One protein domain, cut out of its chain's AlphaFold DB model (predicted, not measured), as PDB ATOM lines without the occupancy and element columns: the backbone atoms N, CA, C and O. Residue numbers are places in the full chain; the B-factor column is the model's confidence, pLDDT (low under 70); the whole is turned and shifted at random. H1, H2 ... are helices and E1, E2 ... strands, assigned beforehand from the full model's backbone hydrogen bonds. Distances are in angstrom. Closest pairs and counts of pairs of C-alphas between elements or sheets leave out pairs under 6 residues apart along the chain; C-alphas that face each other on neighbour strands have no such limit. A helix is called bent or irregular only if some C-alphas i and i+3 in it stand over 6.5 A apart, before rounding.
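AT A GLANCE: This is residues 43 to 232 of the 304 residues of an uncharacterized protein of Duganella sp. Root1480D1 (UniProt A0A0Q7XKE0). Three very long strands, E1, E2 and E3, form a twisted antiparallel ribbon that curls round the long helix H1 over one face, and they run on past the first residue of H1. The shorter hairpin of E4 and E5 widens the sheet beside part of E3, small H2 packs beside E5, and the long link from E3 folds back toward H2, with residues 166 to 173 sticking out. The printed part has 190 residues with two named helices and five named strands, in the order H1 E1 E2 E3 H2 E4 E5; the antiparallel sheet runs E1 E2 E3 E5 E4, and the class is mixed, helices and strands. It is a loose rod with a radius of gyration of the C-alphas of 23.0 A and spans of 81 by 31 by 26 A.

IN THESE COORDINATES: H1, residues 43 to 83, begins at C-alpha 43 (285.271, 243.066, 284.496) and is 52.1 A long. It is irregular, with C-alphas 78 and 81 9.3 A apart, and has a kink of 73 degrees near residue 77. E1, residues 87 to 110, is 69.1 A long and bends by 69 degrees at residue 91. E2, residues 113 to 135, is 71.1 A long, and E3, residues 141 to 162, is 69.5 A long, ending at C-alpha 162 (281.173, 258.203, 259.475). H2 is residues 192 to 200 and E4 residues 203 to 210. E5, residues 216 to 231, is 41.7 A long, bends by 62 degrees at residue 219 and ends at C-alpha 231 (311.068, 196.149, 269.937).

HOW THE PARTS SIT: E1, E2 and E3 are a meander, each strand the antiparallel neighbour of the one before. In the hairpin E1 and E2, N 102 and O 121 are 2.9 A apart, within hydrogen-bond range. So are N 126 and O 150 in the hairpin E2 and E3, at 2.9 A, N 149 and O 223 between E3 and E5, at 2.8 A, and N 205 and O 222 in the hairpin E4 and E5, at 2.8 A. The sheet is twisted, and E1 and E4 are its edge strands; they are apart. H1 is on one face, two layers in plain terms a helix over a sheet; its closest C-alphas to E1 are those of Gly 60 and Ser 97, 5.8 A. H1 and E5 are near each other, with 8 pairs of C-alphas within 10 A. H2 is on the sheet but only just at the sheet's level, with a height of 3.7 A; its closest C-alphas to E5 are those of Met 199 and Leu 226, 4.7 A. H1 touches H2 with residues 74 to 78 alone, closest at the C-alphas of Ser 77 and Leu 192, 6.0 A. In H2 every O i to N i+4 pair is within hydrogen-bond range; in H1 32 of 37 are.

THE WHOLE: The C-alphas of Thr 111 and Asp 138 are the two farthest apart, at 81.8 A. The printed part has no cut. The link from E3 to H2, residues 163 to 191, is long; the other links are tight. The mean pLDDT of the printed part is 73.1, and 60 residues are under 70, among them residues 43 to 50 and 160 to 201.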
ATOM      1  N   VAL A  43     286.496 243.875 284.636       42.91
ATOM      2  CA  VAL A  43     285.271 243.066 284.496       42.91
ATOM      3  C   VAL A  43     285.150 242.388 283.119       42.91
ATOM      4  O   VAL A  43     284.456 241.387 283.008       42.91
ATOM      5  N   SER A  44     285.869 242.859 282.088       45.62
ATOM      6  CA  SER A  44     285.880 242.223 280.748       45.62
ATOM      7  C   SER A  44     287.186 241.496 280.416       45.62
ATOM      8  O   SER A  44     287.218 240.673 279.508       45.62
ATOM      9  N   LEU A  45     288.268 241.748 281.161       49.69
ATOM     10  CA  LEU A  45     289.478 240.923 281.071       49.69
ATOM     11  C   LEU A  45     289.340 239.607 281.848       49.69
ATOM     12  O   LEU A  45     289.971 238.624 281.483       49.69
ATOM     13  N   SER A  46     288.514 239.567 282.898       52.69
ATOM     14  CA  SER A  46     288.317 238.366 283.722       52.69
ATOM     15  C   SER A  46     287.496 237.285 283.019       52.69
ATOM     16  O   SER A  46     287.881 236.122 283.090       52.69
ATOM     17  N   SER A  47     286.436 237.646 282.283       59.00
ATOM     18  CA  SER A  47     285.727 236.711 281.393       59.00
ATOM     19  C   SER A  47     286.684 236.126 280.359       59.00
ATOM     20  O   SER A  47     286.853 234.913 280.287       59.00
ATOM     21  N   ASN A  48     287.408 236.991 279.648       59.66
ATOM     22  CA  ASN A  48     288.290 236.575 278.564       59.66
ATOM     23  C   ASN A  48     289.482 235.750 279.080       59.66
ATOM     24  O   ASN A  48     289.902 234.823 278.404       59.66
ATOM     25  N   ALA A  49     290.001 236.027 280.282       59.00
ATOM     26  CA  ALA A  49     291.044 235.213 280.911       59.00
ATOM     27  C   ALA A  49     290.531 233.828 281.345       59.00
ATOM     28  O   ALA A  49     291.225 232.835 281.145       59.00
ATOM     29  N   VAL A  50     289.314 233.745 281.894       62.94
ATOM     30  CA  VAL A  50     288.667 232.466 282.232       62.94
ATOM     31  C   VAL A  50     288.366 231.653 280.970       62.94
ATOM     32  O   VAL A  50     288.569 230.442 280.961       62.94
ATOM     33  N   ASP A  51     287.927 232.301 279.893       77.56
ATOM     34  CA  ASP A  51     287.625 231.630 278.628       77.56
ATOM     35  C   ASP A  51     288.899 231.231 277.865       77.56
ATOM     36  O   ASP A  51     288.943 230.140 277.305       77.56
ATOM     37  N   LEU A  52     289.978 232.024 277.934       79.56
ATOM     38  CA  LEU A  52     291.315 231.612 277.483       79.56
ATOM     39  C   LEU A  52     291.839 230.408 278.273       79.56
ATOM     40  O   LEU A  52     292.394 229.496 277.670       79.56
ATOM     41  N   GLN A  53     291.653 230.374 279.597       79.44
ATOM     42  CA  GLN A  53     292.089 229.234 280.404       79.44
ATOM     43  C   GLN A  53     291.334 227.954 280.009       79.44
ATOM     44  O   GLN A  53     291.974 226.948 279.710       79.44
ATOM     45  N   LYS A  54     289.995 228.003 279.916       82.62
ATOM     46  CA  LYS A  54     289.191 226.877 279.401       82.62
ATOM     47  C   LYS A  54     289.657 226.443 278.014       82.62
ATOM     48  O   LYS A  54     289.714 225.252 277.739       82.62
ATOM     49  N   ARG A  55     289.991 227.400 277.146       82.75
ATOM     50  CA  ARG A  55     290.438 227.133 275.778       82.75
ATOM     51  C   ARG A  55     291.796 226.436 275.740       82.75
ATOM     52  O   ARG A  55     291.950 225.488 274.982       82.75
ATOM     53  N   VAL A  56     292.742 226.830 276.595       85.75
ATOM     54  CA  VAL A  56     294.019 226.115 276.786       85.75
ATOM     55  C   VAL A  56     293.782 224.695 277.311       85.75
ATOM     56  O   VAL A  56     294.394 223.755 276.812       85.75
ATOM     57  N   GLU A  57     292.861 224.511 278.262       85.31
ATOM     58  CA  GLU A  57     292.485 223.187 278.784       85.31
ATOM     59  C   GLU A  57     291.827 222.303 277.698       85.31
ATOM     60  O   GLU A  57     292.200 221.141 277.536       85.31
ATOM     61  N   GLN A  58     290.905 222.852 276.898       83.62
ATOM     62  CA  GLN A  58     290.279 222.170 275.753       83.62
ATOM     63  C   GLN A  58     291.305 221.796 274.675       83.62
ATOM     64  O   GLN A  58     291.309 220.658 274.204       83.62
ATOM     65  N   LEU A  59     292.180 222.733 274.302       84.06
ATOM     66  CA  LEU A  59     293.255 222.534 273.331       84.06
ATOM     67  C   LEU A  59     294.210 221.419 273.780       84.06
ATOM     68  O   LEU A  59     294.542 220.524 272.997       84.06
ATOM     69  N   GLY A  60     294.592 221.436 275.058       83.56
ATOM     70  CA  GLY A  60     295.412 220.399 275.668       83.56
ATOM     71  C   GLY A  60     294.759 219.018 275.597       83.56
ATOM     72  O   GLY A  60     295.373 218.078 275.092       83.56
ATOM     73  N   ASN A  61     293.494 218.907 276.015       85.31
ATOM     74  CA  ASN A  61     292.738 217.649 275.963       85.31
ATOM     75  C   ASN A  61     292.626 217.105 274.527       85.31
ATOM     76  O   ASN A  61     292.992 215.959 274.288       85.31
ATOM     77  N   ARG A  62     292.246 217.940 273.547       82.88
ATOM     78  CA  ARG A  62     292.140 217.521 272.134       82.88
ATOM     79  C   ARG A  62     293.476 217.048 271.552       82.88
ATOM     80  O   ARG A  62     293.508 216.093 270.781       82.88
ATOM     81  N   THR A  63     294.590 217.663 271.956       82.00
ATOM     82  CA  THR A  63     295.934 217.216 271.543       82.00
ATOM     83  C   THR A  63     296.278 215.838 272.137       82.00
ATOM     84  O   THR A  63     296.908 215.015 271.473       82.00
ATOM     85  N   VAL A  64     295.837 215.557 273.369       84.88
ATOM     86  CA  VAL A  64     296.009 214.253 274.037       84.88
ATOM     87  C   VAL A  64     295.129 213.168 273.410       84.88
ATOM     88  O   VAL A  64     295.601 212.047 273.218       84.88
ATOM     89  N   ASP A  65     293.879 213.477 273.066       83.62
ATOM     90  CA  ASP A  65     292.965 212.537 272.401       83.62
ATOM     91  C   ASP A  65     293.508 212.143 271.018       83.62
ATOM     92  O   ASP A  65     293.697 210.962 270.728       83.62
ATOM     93  N   MET A  66     293.943 213.127 270.227       79.06
ATOM     94  CA  MET A  66     294.598 212.906 268.933       79.06
ATOM     95  C   MET A  66     295.868 212.041 269.036       79.06
ATOM     96  O   MET A  66     296.132 211.209 268.164       79.06
ATOM     97  N   ALA A  67     296.652 212.186 270.111       81.12
ATOM     98  CA  ALA A  67     297.798 211.315 270.365       81.12
ATOM     99  C   ALA A  67     297.384 209.866 270.665       81.12
ATOM    100  O   ALA A  67     298.058 208.929 270.227       81.12
ATOM    101  N   GLN A  68     296.278 209.666 271.385       83.19
ATOM    102  CA  GLN A  68     295.721 208.337 271.635       83.19
ATOM    103  C   GLN A  68     295.189 207.704 270.344       83.19
ATOM    104  O   GLN A  68     295.487 206.536 270.093       83.19
ATOM    105  N   ASP A  69     294.493 208.460 269.496       81.38
ATOM    106  CA  ASP A  69     293.961 207.964 268.222       81.38
ATOM    107  C   ASP A  69     295.056 207.653 267.201       81.38
ATOM    108  O   ASP A  69     294.991 206.622 266.524       81.38
ATOM    109  N   LEU A  70     296.114 208.468 267.137       78.31
ATOM    110  CA  LEU A  70     297.283 208.187 266.306       78.31
ATOM    111  C   LEU A  70     297.987 206.906 266.767       78.31
ATOM    112  O   LEU A  70     298.256 206.038 265.937       78.31
ATOM    113  N   ILE A  71     298.239 206.732 268.070       79.81
ATOM    114  CA  ILE A  71     298.870 205.508 268.597       79.81
ATOM    115  C   ILE A  71     297.938 204.291 268.480       79.81
ATOM    116  O   ILE A  71     298.400 203.188 268.178       79.81
ATOM    117  N   GLY A  72     296.627 204.467 268.646       79.62
ATOM    118  CA  GLY A  72     295.623 203.422 268.453       79.62
ATOM    119  C   GLY A  72     295.536 202.957 267.000       79.62
ATOM    120  O   GLY A  72     295.533 201.756 266.728       79.62
ATOM    121  N   SER A  73     295.525 203.894 266.053       77.69
ATOM    122  CA  SER A  73     295.527 203.627 264.610       77.69
ATOM    123  C   SER A  73     296.857 203.043 264.138       77.69
ATOM    124  O   SER A  73     296.874 202.084 263.365       77.69
ATOM    125  N   PHE A  74     297.971 203.528 264.689       75.31
ATOM    126  CA  PHE A  74     299.295 202.940 264.518       75.31
ATOM    127  C   PHE A  74     299.325 201.476 264.980       75.31
ATOM    128  O   PHE A  74     299.711 200.596 264.212       75.31
ATOM    129  N   ALA A  75     298.858 201.185 266.199       77.19
ATOM    130  CA  ALA A  75     298.818 199.826 266.732       77.19
ATOM    131  C   ALA A  75     297.930 198.911 265.872       77.19
ATOM    132  O   ALA A  75     298.348 197.804 265.538       77.19
ATOM    133  N   LYS A  76     296.754 199.384 265.431       78.88
ATOM    134  CA  LYS A  76     295.891 198.670 264.469       78.88
ATOM    135  C   LYS A  76     296.621 198.368 263.154       78.88
ATOM    136  O   LYS A  76     296.596 197.226 262.702       78.88
ATOM    137  N   SER A  77     297.294 199.351 262.550       74.94
ATOM    138  CA  SER A  77     297.955 199.179 261.248       74.94
ATOM    139  C   SER A  77     299.251 198.365 261.307       74.94
ATOM    140  O   SER A  77     299.593 197.730 260.311       74.94
ATOM    141  N   LEU A  78     299.991 198.400 262.418       72.00
ATOM    142  CA  LEU A  78     301.231 197.640 262.587       72.00
ATOM    143  C   LEU A  78     300.951 196.177 262.957       72.00
ATOM    144  O   LEU A  78     301.611 195.271 262.455       72.00
ATOM    145  N   LEU A  79     299.996 195.954 263.863       74.31
ATOM    146  CA  LEU A  79     299.745 194.646 264.472       74.31
ATOM    147  C   LEU A  79     298.641 193.854 263.756       74.31
ATOM    148  O   LEU A  79     298.541 192.639 263.947       74.31
ATOM    149  N   GLY A  80     297.806 194.523 262.952       76.50
ATOM    150  CA  GLY A  80     296.656 193.920 262.286       76.50
ATOM    151  C   GLY A  80     295.702 193.296 263.304       76.50
ATOM    152  O   GLY A  80     295.286 193.943 264.265       76.50
ATOM    153  N   ASP A  81     295.400 192.008 263.145       72.94
ATOM    154  CA  ASP A  81     294.581 191.269 264.112       72.94
ATOM    155  C   ASP A  81     295.191 191.207 265.523       72.94
ATOM    156  O   ASP A  81     294.437 191.193 266.496       72.94
ATOM    157  N   ASN A  82     296.522 191.278 265.678       66.31
ATOM    158  CA  ASN A  82     297.172 191.297 266.999       66.31
ATOM    159  C   ASN A  82     296.945 192.614 267.770       66.31
ATOM    160  O   ASN A  82     297.278 192.696 268.953       66.31
ATOM    161  N   ALA A  83     296.343 193.633 267.141       70.62
ATOM    162  CA  ALA A  83     295.851 194.817 267.842       70.62
ATOM    163  C   ALA A  83     294.637 194.505 268.739       70.62
ATOM    164  O   ALA A  83     294.394 195.224 269.708       70.62
ATOM    165  N   LYS A  84     293.885 193.428 268.460       71.69
ATOM    166  CA  LYS A  84     292.708 192.988 269.235       71.69
ATOM    167  C   LYS A  84     293.135 192.354 270.565       71.69
ATOM    168  O   LYS A  84     293.070 191.144 270.748       71.69
ATOM    169  N   GLY A  85     293.587 193.193 271.493       74.94
ATOM    170  CA  GLY A  85     294.159 192.783 272.780       74.94
ATOM    171  C   GLY A  85     295.496 193.450 273.102       74.94
ATOM    172  O   GLY A  85     295.993 193.283 274.216       74.94
ATOM    173  N   ALA A  86     296.057 194.232 272.173       79.44
ATOM    174  CA  ALA A  86     297.215 195.063 272.461       79.44
ATOM    175  C   ALA A  86     296.863 196.131 273.512       79.44
ATOM    176  O   ALA A  86     295.806 196.761 273.454       79.44
ATOM    177  N   ARG A  87     297.759 196.343 274.479       85.69
ATOM    178  CA  ARG A  87     297.656 197.386 275.503       85.69
ATOM    179  C   ARG A  87     298.640 198.502 275.197       85.69
ATOM    180  O   ARG A  87     299.832 198.245 275.064       85.69
ATOM    181  N   ILE A  88     298.136 199.726 275.126       86.06
ATOM    182  CA  ILE A  88     298.940 200.940 275.001       86.06
ATOM    183  C   ILE A  88     299.104 201.516 276.408       86.06
ATOM    184  O   ILE A  88     298.109 201.781 277.081       86.06
ATOM    185  N   SER A  89     300.346 201.710 276.840       87.62
ATOM    186  CA  SER A  89     300.689 202.403 278.084       87.62
ATOM    187  C   SER A  89     301.561 203.606 277.757       87.62
ATOM    188  O   SER A  89     302.524 203.465 277.008       87.62
ATOM    189  N   PHE A  90     301.262 204.773 278.325       88.25
ATOM    190  CA  PHE A  90     302.165 205.923 278.276       88.25
ATOM    191  C   PHE A  90     303.072 205.910 279.510       88.25
ATOM    192  O   PHE A  90     302.590 205.865 280.640       88.25
ATOM    193  N   ASP A  91     304.382 205.953 279.274       88.62
ATOM    194  CA  ASP A  91     305.424 205.957 280.303       88.62
ATOM    195  C   ASP A  91     305.776 207.396 280.725       88.62
ATOM    196  O   ASP A  91     306.116 207.656 281.879       88.62
ATOM    197  N   SER A  92     305.660 208.354 279.799       88.50
ATOM    198  CA  SER A  92     305.779 209.788 280.079       88.50
ATOM    199  C   SER A  92     304.986 210.608 279.067       88.50
ATOM    200  O   SER A  92     305.069 210.341 277.868       88.50
ATOM    201  N   VAL A  93     304.297 211.646 279.534       89.62
ATOM    202  CA  VAL A  93     303.624 212.640 278.689       89.62
ATOM    203  C   VAL A  93     304.120 214.026 279.082       89.62
ATOM    204  O   VAL A  93     304.119 214.372 280.263       89.62
ATOM    205  N   SER A  94     304.526 214.808 278.089       90.94
ATOM    206  CA  SER A  94     304.717 216.251 278.194       90.94
ATOM    207  C   SER A  94     303.697 216.927 277.289       90.94
ATOM    208  O   SER A  94     303.563 216.546 276.129       90.94
ATOM    209  N   LEU A  95     302.995 217.924 277.815       89.81
ATOM    210  CA  LEU A  95     302.031 218.728 277.080       89.81
ATOM    211  C   LEU A  95     302.263 220.192 277.443       89.81
ATOM    212  O   LEU A  95     302.239 220.556 278.618       89.81
ATOM    213  N   GLU A  96     302.480 221.009 276.427       89.81
ATOM    214  CA  GLU A  96     302.497 222.461 276.508       89.81
ATOM    215  C   GLU A  96     301.379 222.986 275.608       89.81
ATOM    216  O   GLU A  96     301.238 222.538 274.473       89.81
ATOM    217  N   SER A  97     300.562 223.913 276.099       87.12
ATOM    218  CA  SER A  97     299.497 224.532 275.309       87.12
ATOM    219  C   SER A  97     299.366 225.988 275.730       87.12
ATOM    220  O   SER A  97     299.282 226.286 276.921       87.12
ATOM    221  N   ASN A  98     299.351 226.900 274.761       85.25
ATOM    222  CA  ASN A  98     299.238 228.333 274.997       85.25
ATOM    223  C   ASN A  98     298.200 228.933 274.048       85.25
ATOM    224  O   ASN A  98     298.195 228.642 272.854       85.25
ATOM    225  N   ALA A  99     297.372 229.839 274.561       82.75
ATOM    226  CA  ALA A  99     296.505 230.692 273.760       82.75
ATOM    227  C   ALA A  99     296.709 232.144 274.197       82.75
ATOM    228  O   ALA A  99     296.776 232.443 275.391       82.75
ATOM    229  N   SER A 100     296.813 233.054 273.234       81.50
ATOM    230  CA  SER A 100     296.985 234.482 273.486       81.50
ATOM    231  C   SER A 100     296.031 235.297 272.624       81.50
ATOM    232  O   SER A 100     295.884 235.050 271.431       81.50
ATOM    233  N   PHE A 101     295.359 236.260 273.247       81.88
ATOM    234  CA  PHE A 101     294.355 237.105 272.611       81.88
ATOM    235  C   PHE A 101     294.748 238.572 272.746       81.88
ATOM    236  O   PHE A 101     295.100 239.031 273.835       81.88
ATOM    237  N   ALA A 102     294.629 239.319 271.654       77.12
ATOM    238  CA  ALA A 102     294.770 240.764 271.642       77.12
ATOM    239  C   ALA A 102     293.563 241.401 270.947       77.12
ATOM    240  O   ALA A 102     293.094 240.922 269.919       77.12
ATOM    241  N   ALA A 103     293.096 242.523 271.490       75.19
ATOM    242  CA  ALA A 103     292.086 243.366 270.867       75.19
ATOM    243  C   ALA A 103     292.560 244.820 270.883       75.19
ATOM    244  O   ALA A 103     293.109 245.298 271.877       75.19
ATOM    245  N   ALA A 104     292.339 245.523 269.778       70.12
ATOM    246  CA  ALA A 104     292.689 246.921 269.600       70.12
ATOM    247  C   ALA A 104     291.487 247.693 269.054       70.12
ATOM    248  O   ALA A 104     290.834 247.262 268.104       70.12
ATOM    249  N   ALA A 105     291.229 248.859 269.641       74.00
ATOM    250  CA  ALA A 105     290.277 249.834 269.136       74.00
ATOM    251  C   ALA A 105     291.028 251.128 268.806       74.00
ATOM    252  O   ALA A 105     291.757 251.669 269.641       74.00
ATOM    253  N   LEU A 106     290.852 251.612 267.583       75.62
ATOM    254  CA  LEU A 106     291.356 252.886 267.098       75.62
ATOM    255  C   LEU A 106     290.158 253.793 266.843       75.62
ATOM    256  O   LEU A 106     289.243 253.420 266.117       75.62
ATOM    257  N   HIS A 107     290.195 254.984 267.424       80.38
ATOM    258  CA  HIS A 107     289.195 256.024 267.229       80.38
ATOM    259  C   HIS A 107     289.928 257.307 266.838       80.38
ATOM    260  O   HIS A 107     290.792 257.784 267.582       80.38
ATOM    261  N   ALA A 108     289.620 257.836 265.659       80.38
ATOM    262  CA  ALA A 108     290.248 259.023 265.103       80.38
ATOM    263  C   ALA A 108     289.182 260.025 264.652       80.38
ATOM    264  O   ALA A 108     288.429 259.773 263.711       80.38
ATOM    265  N   GLU A 109     289.150 261.182 265.308       81.31
ATOM    266  CA  GLU A 109     288.329 262.326 264.911       81.31
ATOM    267  C   GLU A 109     289.178 263.296 264.080       81.31
ATOM    268  O   GLU A 109     290.268 263.700 264.494       81.31
ATOM    269  N   GLY A 110     288.679 263.685 262.908       78.88
ATOM    270  CA  GLY A 110     289.330 264.643 262.019       78.88
ATOM    271  C   GLY A 110     288.337 265.611 261.384       78.88
ATOM    272  O   GLY A 110     287.127 265.520 261.581       78.88
ATOM    273  N   THR A 111     288.847 266.538 260.573       73.38
ATOM    274  CA  THR A 111     288.023 267.476 259.788       73.38
ATOM    275  C   THR A 111     287.048 266.781 258.839       73.38
ATOM    276  O   THR A 111     286.005 267.347 258.516       73.38
ATOM    277  N   ASP A 112     287.372 265.555 258.430       74.50
ATOM    278  CA  ASP A 112     286.639 264.779 257.428       74.50
ATOM    279  C   ASP A 112     285.638 263.772 258.037       74.50
ATOM    280  O   ASP A 112     284.857 263.156 257.310       74.50
ATOM    281  N   GLY A 113     285.601 263.635 259.369       78.19
ATOM    282  CA  GLY A 113     284.655 262.773 260.086       78.19
ATOM    283  C   GLY A 113     285.278 261.989 261.241       78.19
ATOM    284  O   GLY A 113     286.380 262.291 261.702       78.19
ATOM    285  N   VAL A 114     284.547 260.970 261.695       81.56
ATOM    286  CA  VAL A 114     285.007 260.001 262.699       81.56
ATOM    287  C   VAL A 114     285.377 258.705 261.987       81.56
ATOM    288  O   VAL A 114     284.608 258.209 261.163       81.56
ATOM    289  N   THR A 115     286.555 258.168 262.292       79.38
ATOM    290  CA  THR A 115     286.994 256.842 261.850       79.38
ATOM    291  C   THR A 115     287.182 255.951 263.066       79.38
ATOM    292  O   THR A 115     288.034 256.225 263.909       79.38
ATOM    293  N   ASP A 116     286.412 254.872 263.113       78.12
ATOM    294  CA  ASP A 116     286.534 253.805 264.095       78.12
ATOM    295  C   ASP A 116     287.092 252.560 263.408       78.12
ATOM    296  O   ASP A 116     286.635 252.173 262.329       78.12
ATOM    297  N   ALA A 117     288.075 251.913 264.024       73.06
ATOM    298  CA  ALA A 117     288.548 250.604 263.609       73.06
ATOM    299  C   ALA A 117     288.725 249.691 264.823       73.06
ATOM    300  O   ALA A 117     289.343 250.062 265.819       73.06
ATOM    301  N   LEU A 118     288.190 248.482 264.717       74.44
ATOM    302  CA  LEU A 118     288.332 247.407 265.686       74.44
ATOM    303  C   LEU A 118     289.151 246.296 265.037       74.44
ATOM    304  O   LEU A 118     288.919 245.946 263.881       74.44
ATOM    305  N   GLY A 119     290.091 245.724 265.778       72.88
ATOM    306  CA  GLY A 119     290.848 244.551 265.361       72.88
ATOM    307  C   GLY A 119     291.021 243.591 266.524       72.88
ATOM    308  O   GLY A 119     291.220 244.027 267.657       72.88
ATOM    309  N   PHE A 120     290.971 242.293 266.245       80.81
ATOM    310  CA  PHE A 120     291.369 241.261 267.192       80.81
ATOM    311  C   PHE A 120     292.315 240.252 266.540       80.81
ATOM    312  O   PHE A 120     292.263 240.010 265.330       80.81
ATOM    313  N   SER A 121     293.168 239.652 267.364       80.38
ATOM    314  CA  SER A 121     293.974 238.491 267.016       80.38
ATOM    315  C   SER A 121     293.913 237.445 268.121       80.38
ATOM    316  O   SER A 121     293.876 237.777 269.308       80.38
ATOM    317  N   LEU A 122     293.914 236.185 267.712       82.00
ATOM    318  CA  LEU A 122     294.054 235.014 268.560       82.00
ATOM    319  C   LEU A 122     295.191 234.172 267.976       82.00
ATOM    320  O   LEU A 122     295.133 233.783 266.811       82.00
ATOM    321  N   ASP A 123     296.213 233.914 268.780       86.12
ATOM    322  CA  ASP A 123     297.363 233.082 268.435       86.12
ATOM    323  C   ASP A 123     297.399 231.901 269.420       86.12
ATOM    324  O   ASP A 123     297.446 232.110 270.637       86.12
ATOM    325  N   GLU A 124     297.357 230.671 268.903       85.81
ATOM    326  CA  GLU A 124     297.284 229.427 269.679       85.81
ATOM    327  C   GLU A 124     298.395 228.457 269.278       85.81
ATOM    328  O   GLU A 124     298.711 228.308 268.096       85.81
ATOM    329  N   ASN A 125     298.956 227.752 270.258       89.50
ATOM    330  CA  ASN A 125     299.860 226.636 270.025       89.50
ATOM    331  C   ASN A 125     299.618 225.493 271.017       89.50
ATOM    332  O   ASN A 125     299.175 225.701 272.148       89.50
ATOM    333  N   SER A 126     299.922 224.277 270.580       88.44
ATOM    334  CA  SER A 126     299.954 223.087 271.425       88.44
ATOM    335  C   SER A 126     301.087 222.175 270.983       88.44
ATOM    336  O   SER A 126     301.284 221.961 269.788       88.44
ATOM    337  N   HIS A 127     301.834 221.630 271.933       92.56
ATOM    338  CA  HIS A 127     302.928 220.705 271.698       92.56
ATOM    339  C   HIS A 127     302.841 219.555 272.699       92.56
ATOM    340  O   HIS A 127     303.009 219.727 273.907       92.56
ATOM    341  N   PHE A 128     302.581 218.363 272.178       91.69
ATOM    342  CA  PHE A 128     302.530 217.116 272.921       91.69
ATOM    343  C   PHE A 128     303.720 216.236 272.538       91.69
ATOM    344  O   PHE A 128     303.970 215.990 271.357       91.69
ATOM    345  N   LEU A 129     304.409 215.708 273.547       92.81
ATOM    346  CA  LEU A 129     305.446 214.691 273.415       92.81
ATOM    347  C   LEU A 129     305.104 213.515 274.337       92.81
ATOM    348  O   LEU A 129     305.214 213.610 275.562       92.81
ATOM    349  N   GLY A 130     304.699 212.397 273.742       90.69
ATOM    350  CA  GLY A 130     304.362 211.161 274.441       90.69
ATOM    351  C   GLY A 130     305.427 210.092 274.229       90.69
ATOM    352  O   GLY A 130     305.838 209.840 273.099       90.69
ATOM    353  N   LYS A 131     305.842 209.414 275.299       93.00
ATOM    354  CA  LYS A 131     306.611 208.159 275.241       93.00
ATOM    355  C   LYS A 131     305.793 207.065 275.900       93.00
ATOM    356  O   LYS A 131     305.127 207.312 276.909       93.00
ATOM    357  N   GLY A 132     305.863 205.859 275.364       90.56
ATOM    358  CA  GLY A 132     305.099 204.744 275.891       90.56
ATOM    359  C   GLY A 132     305.540 203.398 275.351       90.56
ATOM    360  O   GLY A 132     306.499 203.283 274.589       90.56
ATOM    361  N   THR A 133     304.777 202.379 275.719       89.31
ATOM    362  CA  THR A 133     304.983 200.994 275.317       89.31
ATOM    363  C   THR A 133     303.663 200.399 274.829       89.31
ATOM    364  O   THR A 133     302.664 200.391 275.550       89.31
ATOM    365  N   ILE A 134     303.658 199.854 273.612       86.31
ATOM    366  CA  ILE A 134     302.589 198.989 273.106       86.31
ATOM    367  C   ILE A 134     302.969 197.552 273.467       86.31
ATOM    368  O   ILE A 134     303.974 197.039 272.985       86.31
ATOM    369  N   THR A 135     302.180 196.900 274.319       87.62
ATOM    370  CA  THR A 135     302.294 195.459 274.591       87.62
ATOM    371  C   THR A 135     301.292 194.722 273.714       87.62
ATOM    372  O   THR A 135     300.092 194.954 273.836       87.62
ATOM    373  N   THR A 136     301.758 193.862 272.821       84.62
ATOM    374  CA  THR A 136     300.928 193.120 271.863       84.62
ATOM    375  C   THR A 136     300.233 191.917 272.518       84.62
ATOM    376  O   THR A 136     300.546 191.541 273.650       84.62
ATOM    377  N   ALA A 137     299.278 191.291 271.820       83.88
ATOM    378  CA  ALA A 137     298.560 190.118 272.336       83.88
ATOM    379  C   ALA A 137     299.463 188.883 272.559       83.88
ATOM    380  O   ALA A 137     299.205 188.092 273.463       83.88
ATOM    381  N   ASP A 138     300.541 188.744 271.778       81.88
ATOM    382  CA  ASP A 138     301.604 187.741 271.932       81.88
ATOM    383  C   ASP A 138     302.669 188.122 272.984       81.88
ATOM    384  O   ASP A 138     303.615 187.374 273.206       81.88
ATOM    385  N   GLY A 139     302.501 189.255 273.677       81.88
ATOM    386  CA  GLY A 139     303.335 189.676 274.809       81.88
ATOM    387  C   GLY A 139     304.559 190.522 274.449       81.88
ATOM    388  O   GLY A 139     305.168 191.097 275.355       81.88
ATOM    389  N   ARG A 140     304.878 190.661 273.154       83.31
ATOM    390  CA  ARG A 140     305.961 191.528 272.667       83.31
ATOM    391  C   ARG A 140     305.705 192.975 273.067       83.31
ATOM    392  O   ARG A 140     304.562 193.424 273.183       83.31
ATOM    393  N   LYS A 141     306.784 193.725 273.256       87.25
ATOM    394  CA  LYS A 141     306.728 195.131 273.657       87.25
ATOM    395  C   LYS A 141     307.386 195.997 272.601       87.25
ATOM    396  O   LYS A 141     308.433 195.658 272.062       87.25
ATOM    397  N   LEU A 142     306.734 197.107 272.290       85.31
ATOM    398  CA  LEU A 142     307.159 198.075 271.293       85.31
ATOM    399  C   LEU A 142     307.165 199.449 271.955       85.31
ATOM    400  O   LEU A 142     306.112 200.043 272.186       85.31
ATOM    401  N   ASN A 143     308.357 199.940 272.278       88.62
ATOM    402  CA  ASN A 143     308.537 201.267 272.849       88.62
ATOM    403  C   ASN A 143     308.326 202.298 271.736       88.62
ATOM    404  O   ASN A 143     308.987 202.209 270.699       88.62
ATOM    405  N   PHE A 144     307.452 203.275 271.959       87.94
ATOM    406  CA  PHE A 144     307.156 204.350 271.019       87.94
ATOM    407  C   PHE A 144     307.457 205.729 271.608       87.94
ATOM    408  O   PHE A 144     307.409 205.944 272.821       87.94
ATOM    409  N   GLU A 145     307.724 206.680 270.722       90.19
ATOM    410  CA  GLU A 145     307.766 208.107 271.030       90.19
ATOM    411  C   GLU A 145     307.024 208.860 269.925       90.19
ATOM    412  O   GLU A 145     307.247 208.578 268.749       90.19
ATOM    413  N   VAL A 146     306.133 209.779 270.288       88.00
ATOM    414  CA  VAL A 146     305.251 210.524 269.379       88.00
ATOM    415  C   VAL A 146     305.266 212.007 269.729       88.00
ATOM    416  O   VAL A 146     305.215 212.377 270.900       88.00
ATOM    417  N   GLU A 147     305.329 212.842 268.700       90.25
ATOM    418  CA  GLU A 147     305.296 214.298 268.776       90.25
ATOM    419  C   GLU A 147     304.112 214.817 267.955       90.25
ATOM    420  O   GLU A 147     303.921 214.420 266.801       90.25
ATOM    421  N   ILE A 148     303.321 215.704 268.555       88.31
ATOM    422  CA  ILE A 148     302.211 216.403 267.906       88.31
ATOM    423  C   ILE A 148     302.358 217.891 268.200       88.31
ATOM    424  O   ILE A 148     302.468 218.293 269.356       88.31
ATOM    425  N   GLN A 149     302.365 218.702 267.149       89.62
ATOM    426  CA  GLN A 149     302.472 220.154 267.196       89.62
ATOM    427  C   GLN A 149     301.279 220.756 266.456       89.62
ATOM    428  O   GLN A 149     301.014 220.402 265.310       89.62
ATOM    429  N   TYR A 150     300.567 221.670 267.095       88.81
ATOM    430  CA  TYR A 150     299.476 222.437 266.510       88.81
ATOM    431  C   TYR A 150     299.767 223.926 266.650       88.81
ATOM    432  O   TYR A 150     300.176 224.381 267.718       88.81
ATOM    433  N   GLU A 151     299.515 224.679 265.584       88.50
ATOM    434  CA  GLU A 151     299.656 226.131 265.539       88.50
ATOM    435  C   GLU A 151     298.467 226.742 264.792       88.50
ATOM    436  O   GLU A 151     298.182 226.374 263.649       88.50
ATOM    437  N   ALA A 152     297.793 227.712 265.403       84.44
ATOM    438  CA  ALA A 152     296.693 228.440 264.785       84.44
ATOM    439  C   ALA A 152     296.807 229.942 265.018       84.44
ATOM    440  O   ALA A 152     297.273 230.408 266.058       84.44
ATOM    441  N   ARG A 153     296.356 230.709 264.025       85.31
ATOM    442  CA  ARG A 153     296.355 232.165 264.076       85.31
ATOM    443  C   ARG A 153     295.133 232.722 263.376       85.31
ATOM    444  O   ARG A 153     295.016 232.638 262.157       85.31
ATOM    445  N   MET A 154     294.264 233.357 264.147       76.62
ATOM    446  CA  MET A 154     293.070 234.029 263.653       76.62
ATOM    447  C   MET A 154     293.245 235.534 263.816       76.62
ATOM    448  O   MET A 154     293.655 236.015 264.869       76.62
ATOM    449  N   THR A 155     292.909 236.295 262.782       77.12
ATOM    450  CA  THR A 155     292.854 237.758 262.854       77.12
ATOM    451  C   THR A 155     291.610 238.238 262.135       77.12
ATOM    452  O   THR A 155     291.292 237.730 261.061       77.12
ATOM    453  N   ALA A 156     290.918 239.222 262.698       72.81
ATOM    454  CA  ALA A 156     289.864 239.926 261.985       72.81
ATOM    455  C   ALA A 156     289.818 241.390 262.413       72.81
ATOM    456  O   ALA A 156     290.255 241.762 263.505       72.81
ATOM    457  N   GLY A 157     289.276 242.230 261.540       73.69
ATOM    458  CA  GLY A 157     289.083 243.639 261.831       73.69
ATOM    459  C   GLY A 157     287.934 244.232 261.036       73.69
ATOM    460  O   GLY A 157     287.619 243.784 259.936       73.69
ATOM    461  N   ALA A 158     287.322 245.254 261.615       70.69
ATOM    462  CA  ALA A 158     286.267 246.050 261.017       70.69
ATOM    463  C   ALA A 158     286.664 247.523 261.107       70.69
ATOM    464  O   ALA A 158     287.145 247.973 262.145       70.69
ATOM    465  N   ALA A 159     286.453 248.279 260.035       73.19
ATOM    466  CA  ALA A 159     286.665 249.718 260.015       73.19
ATOM    467  C   ALA A 159     285.418 250.410 259.468       73.19
ATOM    468  O   ALA A 159     284.889 250.021 258.425       73.19
ATOM    469  N   SER A 160     284.967 251.447 260.162       68.50
ATOM    470  CA  SER A 160     283.862 252.307 259.757       68.50
ATOM    471  C   SER A 160     284.310 253.760 259.770       68.50
ATOM    472  O   SER A 160     284.890 254.232 260.745       68.50
ATOM    473  N   SER A 161     283.999 254.489 258.704       67.44
ATOM    474  CA  SER A 161     284.141 255.940 258.656       67.44
ATOM    475  C   SER A 161     282.763 256.580 258.524       67.44
ATOM    476  O   SER A 161     282.004 256.293 257.596       67.44
ATOM    477  N   VAL A 162     282.425 257.447 259.476       64.44
ATOM    478  CA  VAL A 162     281.173 258.203 259.475       64.44
ATOM    479  C   VAL A 162     281.500 259.656 259.119       64.44
ATOM    480  O   VAL A 162     282.067 260.376 259.951       64.44
ATOM    481  N   PRO A 163     281.159 260.134 257.902       52.19
ATOM    482  CA  PRO A 163     281.248 261.557 257.595       52.19
ATOM    483  C   PRO A 163     280.322 262.315 258.555       52.19
ATOM    484  O   PRO A 163     279.191 261.889 258.784       52.19
ATOM    485  N   GLY A 164     280.814 263.413 259.138       49.91
ATOM    486  CA  GLY A 164     280.432 263.928 260.469       49.91
ATOM    487  C   GLY A 164     279.000 264.443 260.724       49.91
ATOM    488  O   GLY A 164     278.846 265.473 261.378       49.91
ATOM    489  N   ARG A 165     277.944 263.774 260.235       49.88
ATOM    490  CA  ARG A 165     276.529 264.018 260.577       49.88
ATOM    491  C   ARG A 165     275.654 262.753 260.541       49.88
ATOM    492  O   ARG A 165     274.757 262.649 259.701       49.88
ATOM    493  N   ARG A 166     275.816 261.858 261.521       39.44
ATOM    494  CA  ARG A 166     274.701 261.056 262.068       39.44
ATOM    495  C   ARG A 166     275.057 260.514 263.458       39.44
ATOM    496  O   ARG A 166     275.976 259.716 263.575       39.44
ATOM    497  N   ASN A 167     274.327 260.950 264.484       48.72
ATOM    498  CA  ASN A 167     274.264 260.226 265.758       48.72
ATOM    499  C   ASN A 167     273.394 258.969 265.589       48.72
ATOM    500  O   ASN A 167     272.582 258.921 264.668       48.72
ATOM    501  N   GLU A 168     273.514 258.039 266.542       47.88
ATOM    502  CA  GLU A 168     272.643 256.865 266.743       47.88
ATOM    503  C   GLU A 168     272.824 255.715 265.734       47.88
ATOM    504  O   GLU A 168     272.086 255.601 264.760       47.88
ATOM    505  N   GLN A 169     273.783 254.821 266.015       48.66
ATOM    506  CA  GLN A 169     273.551 253.382 266.267       48.66
ATOM    507  C   GLN A 169     274.876 252.600 266.256       48.66
ATOM    508  O   GLN A 169     275.408 252.362 265.177       48.66
ATOM    509  N   THR A 170     275.306 252.098 267.421       39.47
ATOM    510  CA  THR A 170     275.777 250.704 267.585       39.47
ATOM    511  C   THR A 170     275.961 250.363 269.067       39.47
ATOM    512  O   THR A 170     277.022 250.581 269.647       39.47
ATOM    513  N   ASP A 171     274.949 249.731 269.664       43.97
ATOM    514  CA  ASP A 171     275.220 248.743 270.711       43.97
ATOM    515  C   ASP A 171     275.848 247.526 270.018       43.97
ATOM    516  O   ASP A 171     275.147 246.733 269.387       43.97
ATOM    517  N   GLN A 172     277.172 247.386 270.092       42.66
ATOM    518  CA  GLN A 172     277.840 246.119 269.793       42.66
ATOM    519  C   GLN A 172     278.522 245.602 271.052       42.66
ATOM    520  O   GLN A 172     279.435 246.215 271.603       42.66
ATOM    521  N   ASN A 173     278.012 244.465 271.516       41.69
ATOM    522  CA  ASN A 173     278.476 243.759 272.696       41.69
ATOM    523  C   ASN A 173     279.945 243.315 272.504       41.69
ATOM    524  O   ASN A 173     280.204 242.528 271.593       41.69
ATOM    525  N   PRO A 174     280.901 243.761 273.344       48.91
ATOM    526  CA  PRO A 174     282.312 243.396 273.205       48.91
ATOM    527  C   PRO A 174     282.625 241.949 273.630       48.91
ATOM    528  O   PRO A 174     283.768 241.518 273.500       48.91
ATOM    529  N   ALA A 175     281.643 241.196 274.134       46.25
ATOM    530  CA  ALA A 175     281.784 239.794 274.521       46.25
ATOM    531  C   ALA A 175     281.337 238.834 273.397       46.25
ATOM    532  O   ALA A 175     280.386 238.068 273.571       46.25
ATOM    533  N   MET A 176     282.010 238.867 272.239       50.50
ATOM    534  CA  MET A 176     281.941 237.728 271.311       50.50
ATOM    535  C   MET A 176     282.728 236.550 271.911       50.50
ATOM    536  O   MET A 176     283.883 236.750 272.293       50.50
ATOM    537  N   PRO A 177     282.139 235.343 272.013       53.34
ATOM    538  CA  PRO A 177     282.855 234.170 272.500       53.34
ATOM    539  C   PRO A 177     283.985 233.786 271.535       53.34
ATOM    540  O   PRO A 177     283.871 233.967 270.322       53.34
ATOM    541  N   LEU A 178     285.081 233.251 272.077       56.09
ATOM    542  CA  LEU A 178     286.218 232.788 271.278       56.09
ATOM    543  C   LEU A 178     285.775 231.611 270.376       56.09
ATOM    544  O   LEU A 178     285.191 230.662 270.899       56.09
ATOM    545  N   PRO A 179     286.056 231.627 269.058       53.56
ATOM    546  CA  PRO A 179     285.537 230.634 268.108       53.56
ATOM    547  C   PRO A 179     286.145 229.254 268.373       53.56
ATOM    548  O   PRO A 179     287.354 229.079 268.239       53.56
ATOM    549  N   GLU A 180     285.354 228.288 268.830       55.88
ATOM    550  CA  GLU A 180     285.838 226.962 269.241       55.88
ATOM    551  C   GLU A 180     286.420 226.188 268.049       55.88
ATOM    552  O   GLU A 180     285.672 225.810 267.158       55.88
ATOM    553  N   VAL A 181     287.740 225.950 268.018       54.66
ATOM    554  CA  VAL A 181     288.379 225.218 266.909       54.66
ATOM    555  C   VAL A 181     288.228 223.716 267.121       54.66
ATOM    556  O   VAL A 181     288.874 223.122 267.991       54.66
ATOM    557  N   GLU A 182     287.352 223.105 266.332       53.16
ATOM    558  CA  GLU A 182     287.223 221.654 266.245       53.16
ATOM    559  C   GLU A 182     288.417 221.056 265.490       53.16
ATOM    560  O   GLU A 182     288.889 221.594 264.487       53.16
ATOM    561  N   PHE A 183     288.931 219.947 266.016       54.75
ATOM    562  CA  PHE A 183     290.033 219.200 265.420       54.75
ATOM    563  C   PHE A 183     289.463 218.042 264.595       54.75
ATOM    564  O   PHE A 183     288.417 217.509 264.962       54.75
ATOM    565  N   PRO A 184     290.122 217.639 263.498       47.75
ATOM    566  CA  PRO A 184     289.596 216.602 262.630       47.75
ATOM    567  C   PRO A 184     289.872 215.224 263.237       47.75
ATOM    568  O   PRO A 184     290.994 214.957 263.671       47.75
ATOM    569  N   ASP A 185     288.888 214.328 263.192       48.22
ATOM    570  CA  ASP A 185     289.099 212.907 263.481       48.22
ATOM    571  C   ASP A 185     290.050 212.314 262.425       48.22
ATOM    572  O   ASP A 185     289.729 212.245 261.234       48.22
ATOM    573  N   ILE A 186     291.252 211.907 262.841       50.75
ATOM    574  CA  ILE A 186     292.307 211.470 261.915       50.75
ATOM    575  C   ILE A 186     292.214 209.963 261.675       50.75
ATOM    576  O   ILE A 186     292.944 209.165 262.266       50.75
ATOM    577  N   ASP A 187     291.324 209.576 260.765       47.62
ATOM    578  CA  ASP A 187     291.199 208.188 260.321       47.62
ATOM    579  C   ASP A 187     292.322 207.846 259.317       47.62
ATOM    580  O   ASP A 187     292.309 208.257 258.153       47.62
ATOM    581  N   PHE A 188     293.358 207.140 259.783       54.12
ATOM    582  CA  PHE A 188     294.539 206.810 258.974       54.12
ATOM    583  C   PHE A 188     294.238 205.687 257.960       54.12
ATOM    584  O   PHE A 188     293.980 204.551 258.374       54.12
ATOM    585  N   PRO A 189     294.371 205.916 256.635       43.75
ATOM    586  CA  PRO A 189     294.031 204.925 255.612       43.75
ATOM    587  C   PRO A 189     295.088 203.810 255.452       43.75
ATOM    588  O   PRO A 189     295.787 203.708 254.447       43.75
ATOM    589  N   GLY A 190     295.149 202.908 256.435       49.81
ATOM    590  CA  GLY A 190     295.302 201.466 256.199       49.81
ATOM    591  C   GLY A 190     296.578 200.941 255.526       49.81
ATOM    592  O   GLY A 190     296.510 199.891 254.889       49.81
ATOM    593  N   SER A 191     297.733 201.606 255.650       52.09
ATOM    594  CA  SER A 191     298.993 201.114 255.072       52.09
ATOM    595  C   SER A 191     300.190 201.222 256.016       52.09
ATOM    596  O   SER A 191     300.612 202.307 256.418       52.09
ATOM    597  N   LEU A 192     300.835 200.076 256.252       52.31
ATOM    598  CA  LEU A 192     302.094 199.948 256.995       52.31
ATOM    599  C   LEU A 192     303.226 200.798 256.362       52.31
ATOM    600  O   LEU A 192     304.137 201.245 257.054       52.31
ATOM    601  N   ALA A 193     303.143 201.094 255.057       54.66
ATOM    602  CA  ALA A 193     304.087 201.968 254.357       54.66
ATOM    603  C   ALA A 193     303.876 203.468 254.651       54.66
ATOM    604  O   ALA A 193     304.856 204.213 254.693       54.66
ATOM    605  N   ASP A 194     302.639 203.917 254.890       55.69
ATOM    606  CA  ASP A 194     302.376 205.289 255.354       55.69
ATOM    607  C   ASP A 194     302.713 205.453 256.845       55.69
ATOM    608  O   ASP A 194     303.208 206.501 257.254       55.69
ATOM    609  N   LEU A 195     302.617 204.372 257.626       58.78
ATOM    610  CA  LEU A 195     303.193 204.283 258.973       58.78
ATOM    611  C   LEU A 195     304.720 204.466 258.983       58.78
ATOM    612  O   LEU A 195     305.244 205.254 259.768       58.78
ATOM    613  N   PHE A 196     305.450 203.772 258.102       60.50
ATOM    614  CA  PHE A 196     306.901 203.963 257.980       60.50
ATOM    615  C   PHE A 196     307.263 205.371 257.495       60.50
ATOM    616  O   PHE A 196     308.256 205.935 257.954       60.50
ATOM    617  N   ARG A 197     306.439 205.978 256.632       60.38
ATOM    618  CA  ARG A 197     306.590 207.394 256.268       60.38
ATOM    619  C   ARG A 197     306.424 208.313 257.478       60.38
ATOM    620  O   ARG A 197     307.198 209.248 257.572       60.38
ATOM    621  N   LEU A 198     305.505 208.042 258.406       63.34
ATOM    622  CA  LEU A 198     305.325 208.841 259.630       63.34
ATOM    623  C   LEU A 198     306.495 208.718 260.635       63.34
ATOM    624  O   LEU A 198     306.685 209.621 261.450       63.34
ATOM    625  N   MET A 199     307.293 207.640 260.580       65.62
ATOM    626  CA  MET A 199     308.526 207.537 261.383       65.62
ATOM    627  C   MET A 199     309.670 208.412 260.860       65.62
ATOM    628  O   MET A 199     310.452 208.947 261.640       65.62
ATOM    629  N   ASP A 200     309.787 208.536 259.538       63.81
ATOM    630  CA  ASP A 200     310.915 209.217 258.882       63.81
ATOM    631  C   ASP A 200     310.538 210.617 258.355       63.81
ATOM    632  O   ASP A 200     311.367 211.357 257.826       63.81
ATOM    633  N   ARG A 201     309.256 210.995 258.460       59.88
ATOM    634  CA  ARG A 201     308.699 212.238 257.916       59.88
ATOM    635  C   ARG A 201     307.627 212.793 258.844       59.88
ATOM    636  O   ARG A 201     306.775 212.069 259.350       59.88
ATOM    637  N   ASN A 202     307.632 214.108 258.993       70.19
ATOM    638  CA  ASN A 202     306.508 214.845 259.540       70.19
ATOM    639  C   ASN A 202     305.309 214.778 258.577       70.19
ATOM    640  O   ASN A 202     305.447 215.027 257.377       70.19
ATOM    641  N   ILE A 203     304.129 214.456 259.105       68.62
ATOM    642  CA  ILE A 203     302.859 214.631 258.398       68.62
ATOM    643  C   ILE A 203     302.269 215.951 258.874       68.62
ATOM    644  O   ILE A 203     301.870 216.065 260.031       68.62
ATOM    645  N   SER A 204     302.221 216.935 257.980       74.44
ATOM    646  CA  SER A 204     301.550 218.212 258.221       74.44
ATOM    647  C   SER A 204     300.224 218.259 257.464       74.44
ATOM    648  O   SER A 204     300.174 217.934 256.276       74.44
ATOM    649  N   ALA A 205     299.162 218.678 258.147       71.31
ATOM    650  CA  ALA A 205     297.822 218.857 257.610       71.31
ATOM    651  C   ALA A 205     297.268 220.218 258.047       71.31
ATOM    652  O   ALA A 205     297.436 220.628 259.196       71.31
ATOM    653  N   THR A 206     296.582 220.916 257.144       78.12
ATOM    654  CA  THR A 206     295.788 222.092 257.513       78.12
ATOM    655  C   THR A 206     294.481 221.601 258.122       78.12
ATOM    656  O   THR A 206     293.726 220.878 257.471       78.12
ATOM    657  N   VAL A 207     294.233 221.964 259.378       72.69
ATOM    658  CA  VAL A 207     292.952 221.721 260.042       72.69
ATOM    659  C   VAL A 207     291.924 222.649 259.419       72.69
ATOM    660  O   VAL A 207     292.135 223.861 259.357       72.69
ATOM    661  N   LYS A 208     290.807 222.078 258.977       77.25
ATOM    662  CA  LYS A 208     289.646 222.824 258.508       77.25
ATOM    663  C   LYS A 208     288.539 222.758 259.542       77.25
ATOM    664  O   LYS A 208     288.267 221.691 260.079       77.25
ATOM    665  N   GLN A 209     287.890 223.892 259.751       66.94
ATOM    666  CA  GLN A 209     286.692 224.027 260.557       66.94
ATOM    667  C   GLN A 209     285.537 224.473 259.663       66.94
ATOM    668  O   GLN A 209     285.620 225.507 258.995       66.94
ATOM    669  N   GLU A 210     284.451 223.708 259.675       69.62
ATOM    670  CA  GLU A 210     283.184 224.096 259.062       69.62
ATOM    671  C   GLU A 210     282.439 225.052 260.008       69.62
ATOM    672  O   GLU A 210     282.349 224.810 261.212       69.62
ATOM    673  N   ASN A 211     281.942 226.175 259.490       67.25
ATOM    674  CA  ASN A 211     281.106 227.090 260.270       67.25
ATOM    675  C   ASN A 211     279.618 226.678 260.224       67.25
ATOM    676  O   ASN A 211     279.214 225.854 259.406       67.25
ATOM    677  N   GLU A 212     278.762 227.314 261.035       59.94
ATOM    678  CA  GLU A 212     277.302 227.061 261.075       59.94
ATOM    679  C   GLU A 212     276.574 227.249 259.719       59.94
ATOM    680  O   GLU A 212     275.383 226.963 259.598       59.94
ATOM    681  N   GLN A 213     277.265 227.771 258.701       70.81
ATOM    682  CA  GLN A 213     276.754 228.060 257.361       70.81
ATOM    683  C   GLN A 213     277.301 227.079 256.304       70.81
ATOM    684  O   GLN A 213     277.071 227.282 255.109       70.81
ATOM    685  N   GLY A 214     278.005 226.025 256.727       67.81
ATOM    686  CA  GLY A 214     278.561 224.988 255.857       67.81
ATOM    687  C   GLY A 214     279.783 225.430 255.051       67.81
ATOM    688  O   GLY A 214     280.047 224.895 253.973       67.81
ATOM    689  N   GLN A 215     280.496 226.464 255.508       69.69
ATOM    690  CA  GLN A 215     281.713 226.946 254.859       69.69
ATOM    691  C   GLN A 215     282.939 226.471 255.634       69.69
ATOM    692  O   GLN A 215     283.105 226.803 256.808       69.69
ATOM    693  N   GLU A 216     283.817 225.729 254.959       73.38
ATOM    694  CA  GLU A 216     285.141 225.396 255.481       73.38
ATOM    695  C   GLU A 216     286.007 226.662 255.603       73.38
ATOM    696  O   GLU A 216     286.126 227.452 254.663       73.38
ATOM    697  N   SER A 217     286.661 226.812 256.748       67.81
ATOM    698  CA  SER A 217     287.681 227.821 257.027       67.81
ATOM    699  C   SER A 217     288.929 227.153 257.600       67.81
ATOM    700  O   SER A 217     288.831 226.142 258.295       67.81
ATOM    701  N   ASP A 218     290.110 227.690 257.294       74.50
ATOM    702  CA  ASP A 218     291.364 227.152 257.824       74.50
ATOM    703  C   ASP A 218     291.464 227.490 259.320       74.50
ATOM    704  O   ASP A 218     291.542 228.660 259.700       74.50
ATOM    705  N   ALA A 219     291.451 226.462 260.166       71.62
ATOM    706  CA  ALA A 219     291.431 226.606 261.620       71.62
ATOM    707  C   ALA A 219     292.834 226.534 262.242       71.62
ATOM    708  O   ALA A 219     293.056 227.064 263.325       71.62
ATOM    709  N   GLY A 220     293.798 225.916 261.551       77.81
ATOM    710  CA  GLY A 220     295.188 225.839 261.998       77.81
ATOM    711  C   GLY A 220     296.047 224.905 261.152       77.81
ATOM    712  O   GLY A 220     295.579 224.285 260.199       77.81
ATOM    713  N   ASN A 221     297.317 224.775 261.521       84.50
ATOM    714  CA  ASN A 221     298.220 223.758 260.995       84.50
ATOM    715  C   ASN A 221     298.520 222.742 262.091       84.50
ATOM    716  O   ASN A 221     298.897 223.095 263.206       84.50
ATOM    717  N   LEU A 222     298.383 221.470 261.744       81.38
ATOM    718  CA  LEU A 222     298.735 220.336 262.575       81.38
ATOM    719  C   LEU A 222     299.945 219.639 261.959       81.38
ATOM    720  O   LEU A 222     299.942 219.344 260.768       81.38
ATOM    721  N   THR A 223     300.958 219.337 262.760       83.12
ATOM    722  CA  THR A 223     302.106 218.515 262.377       83.12
ATOM    723  C   THR A 223     302.268 217.368 263.364       83.12
ATOM    724  O   THR A 223     302.344 217.576 264.570       83.12
ATOM    725  N   MET A 224     302.343 216.146 262.848       77.31
ATOM    726  CA  MET A 224     302.506 214.923 263.632       77.31
ATOM    727  C   MET A 224     303.745 214.163 263.173       77.31
ATOM    728  O   MET A 224     304.071 214.138 261.981       77.31
ATOM    729  N   ARG A 225     304.422 213.506 264.112       83.75
ATOM    730  CA  ARG A 225     305.600 212.681 263.839       83.75
ATOM    731  C   ARG A 225     305.703 211.534 264.835       83.75
ATOM    732  O   ARG A 225     305.598 211.743 266.042       83.75
ATOM    733  N   LEU A 226     305.981 210.330 264.342       82.88
ATOM    734  CA  LEU A 226     306.399 209.228 265.202       82.88
ATOM    735  C   LEU A 226     307.930 209.268 265.294       82.88
ATOM    736  O   LEU A 226     308.633 209.130 264.305       82.88
ATOM    737  N   LEU A 227     308.456 209.533 266.481       82.94
ATOM    738  CA  LEU A 227     309.875 209.791 266.732       82.94
ATOM    739  C   LEU A 227     310.714 208.513 266.761       82.94
ATOM    740  O   LEU A 227     311.884 208.525 266.373       82.94
ATOM    741  N   LYS A 228     310.145 207.424 267.285       80.06
ATOM    742  CA  LYS A 228     310.848 206.151 267.444       80.06
ATOM    743  C   LYS A 228     309.875 204.992 267.623       80.06
ATOM    744  O   LYS A 228     308.858 205.147 268.293       80.06
ATOM    745  N   LEU A 229     310.261 203.824 267.116       78.31
ATOM    746  CA  LEU A 229     309.704 202.525 267.483       78.31
ATOM    747  C   LEU A 229     310.862 201.554 267.742       78.31
ATOM    748  O   LEU A 229     311.773 201.461 266.919       78.31
ATOM    749  N   VAL A 230     310.853 200.840 268.869       78.44
ATOM    750  CA  VAL A 230     311.862 199.811 269.187       78.44
ATOM    751  C   VAL A 230     311.183 198.598 269.809       78.44
ATOM    752  O   VAL A 230     310.446 198.751 270.779       78.44
ATOM    753  N   ASP A 231     311.459 197.403 269.286       76.81
ATOM    754  CA  ASP A 231     311.068 196.149 269.937       76.81
ATOM    755  C   ASP A 231     311.917 195.944 271.201       76.81
ATOM    756  O   ASP A 231     313.145 195.851 271.128       76.81
ATOM    757  N   SER A 232     311.272 195.930 272.366       63.00
ATOM    758  CA  SER A 232     311.941 195.866 273.668       63.00
ATOM    759  C   SER A 232     312.528 194.483 273.972       63.00
ATOM    760  O   SER A 232     313.349 194.380 274.882       63.00
TER     761      SER A 232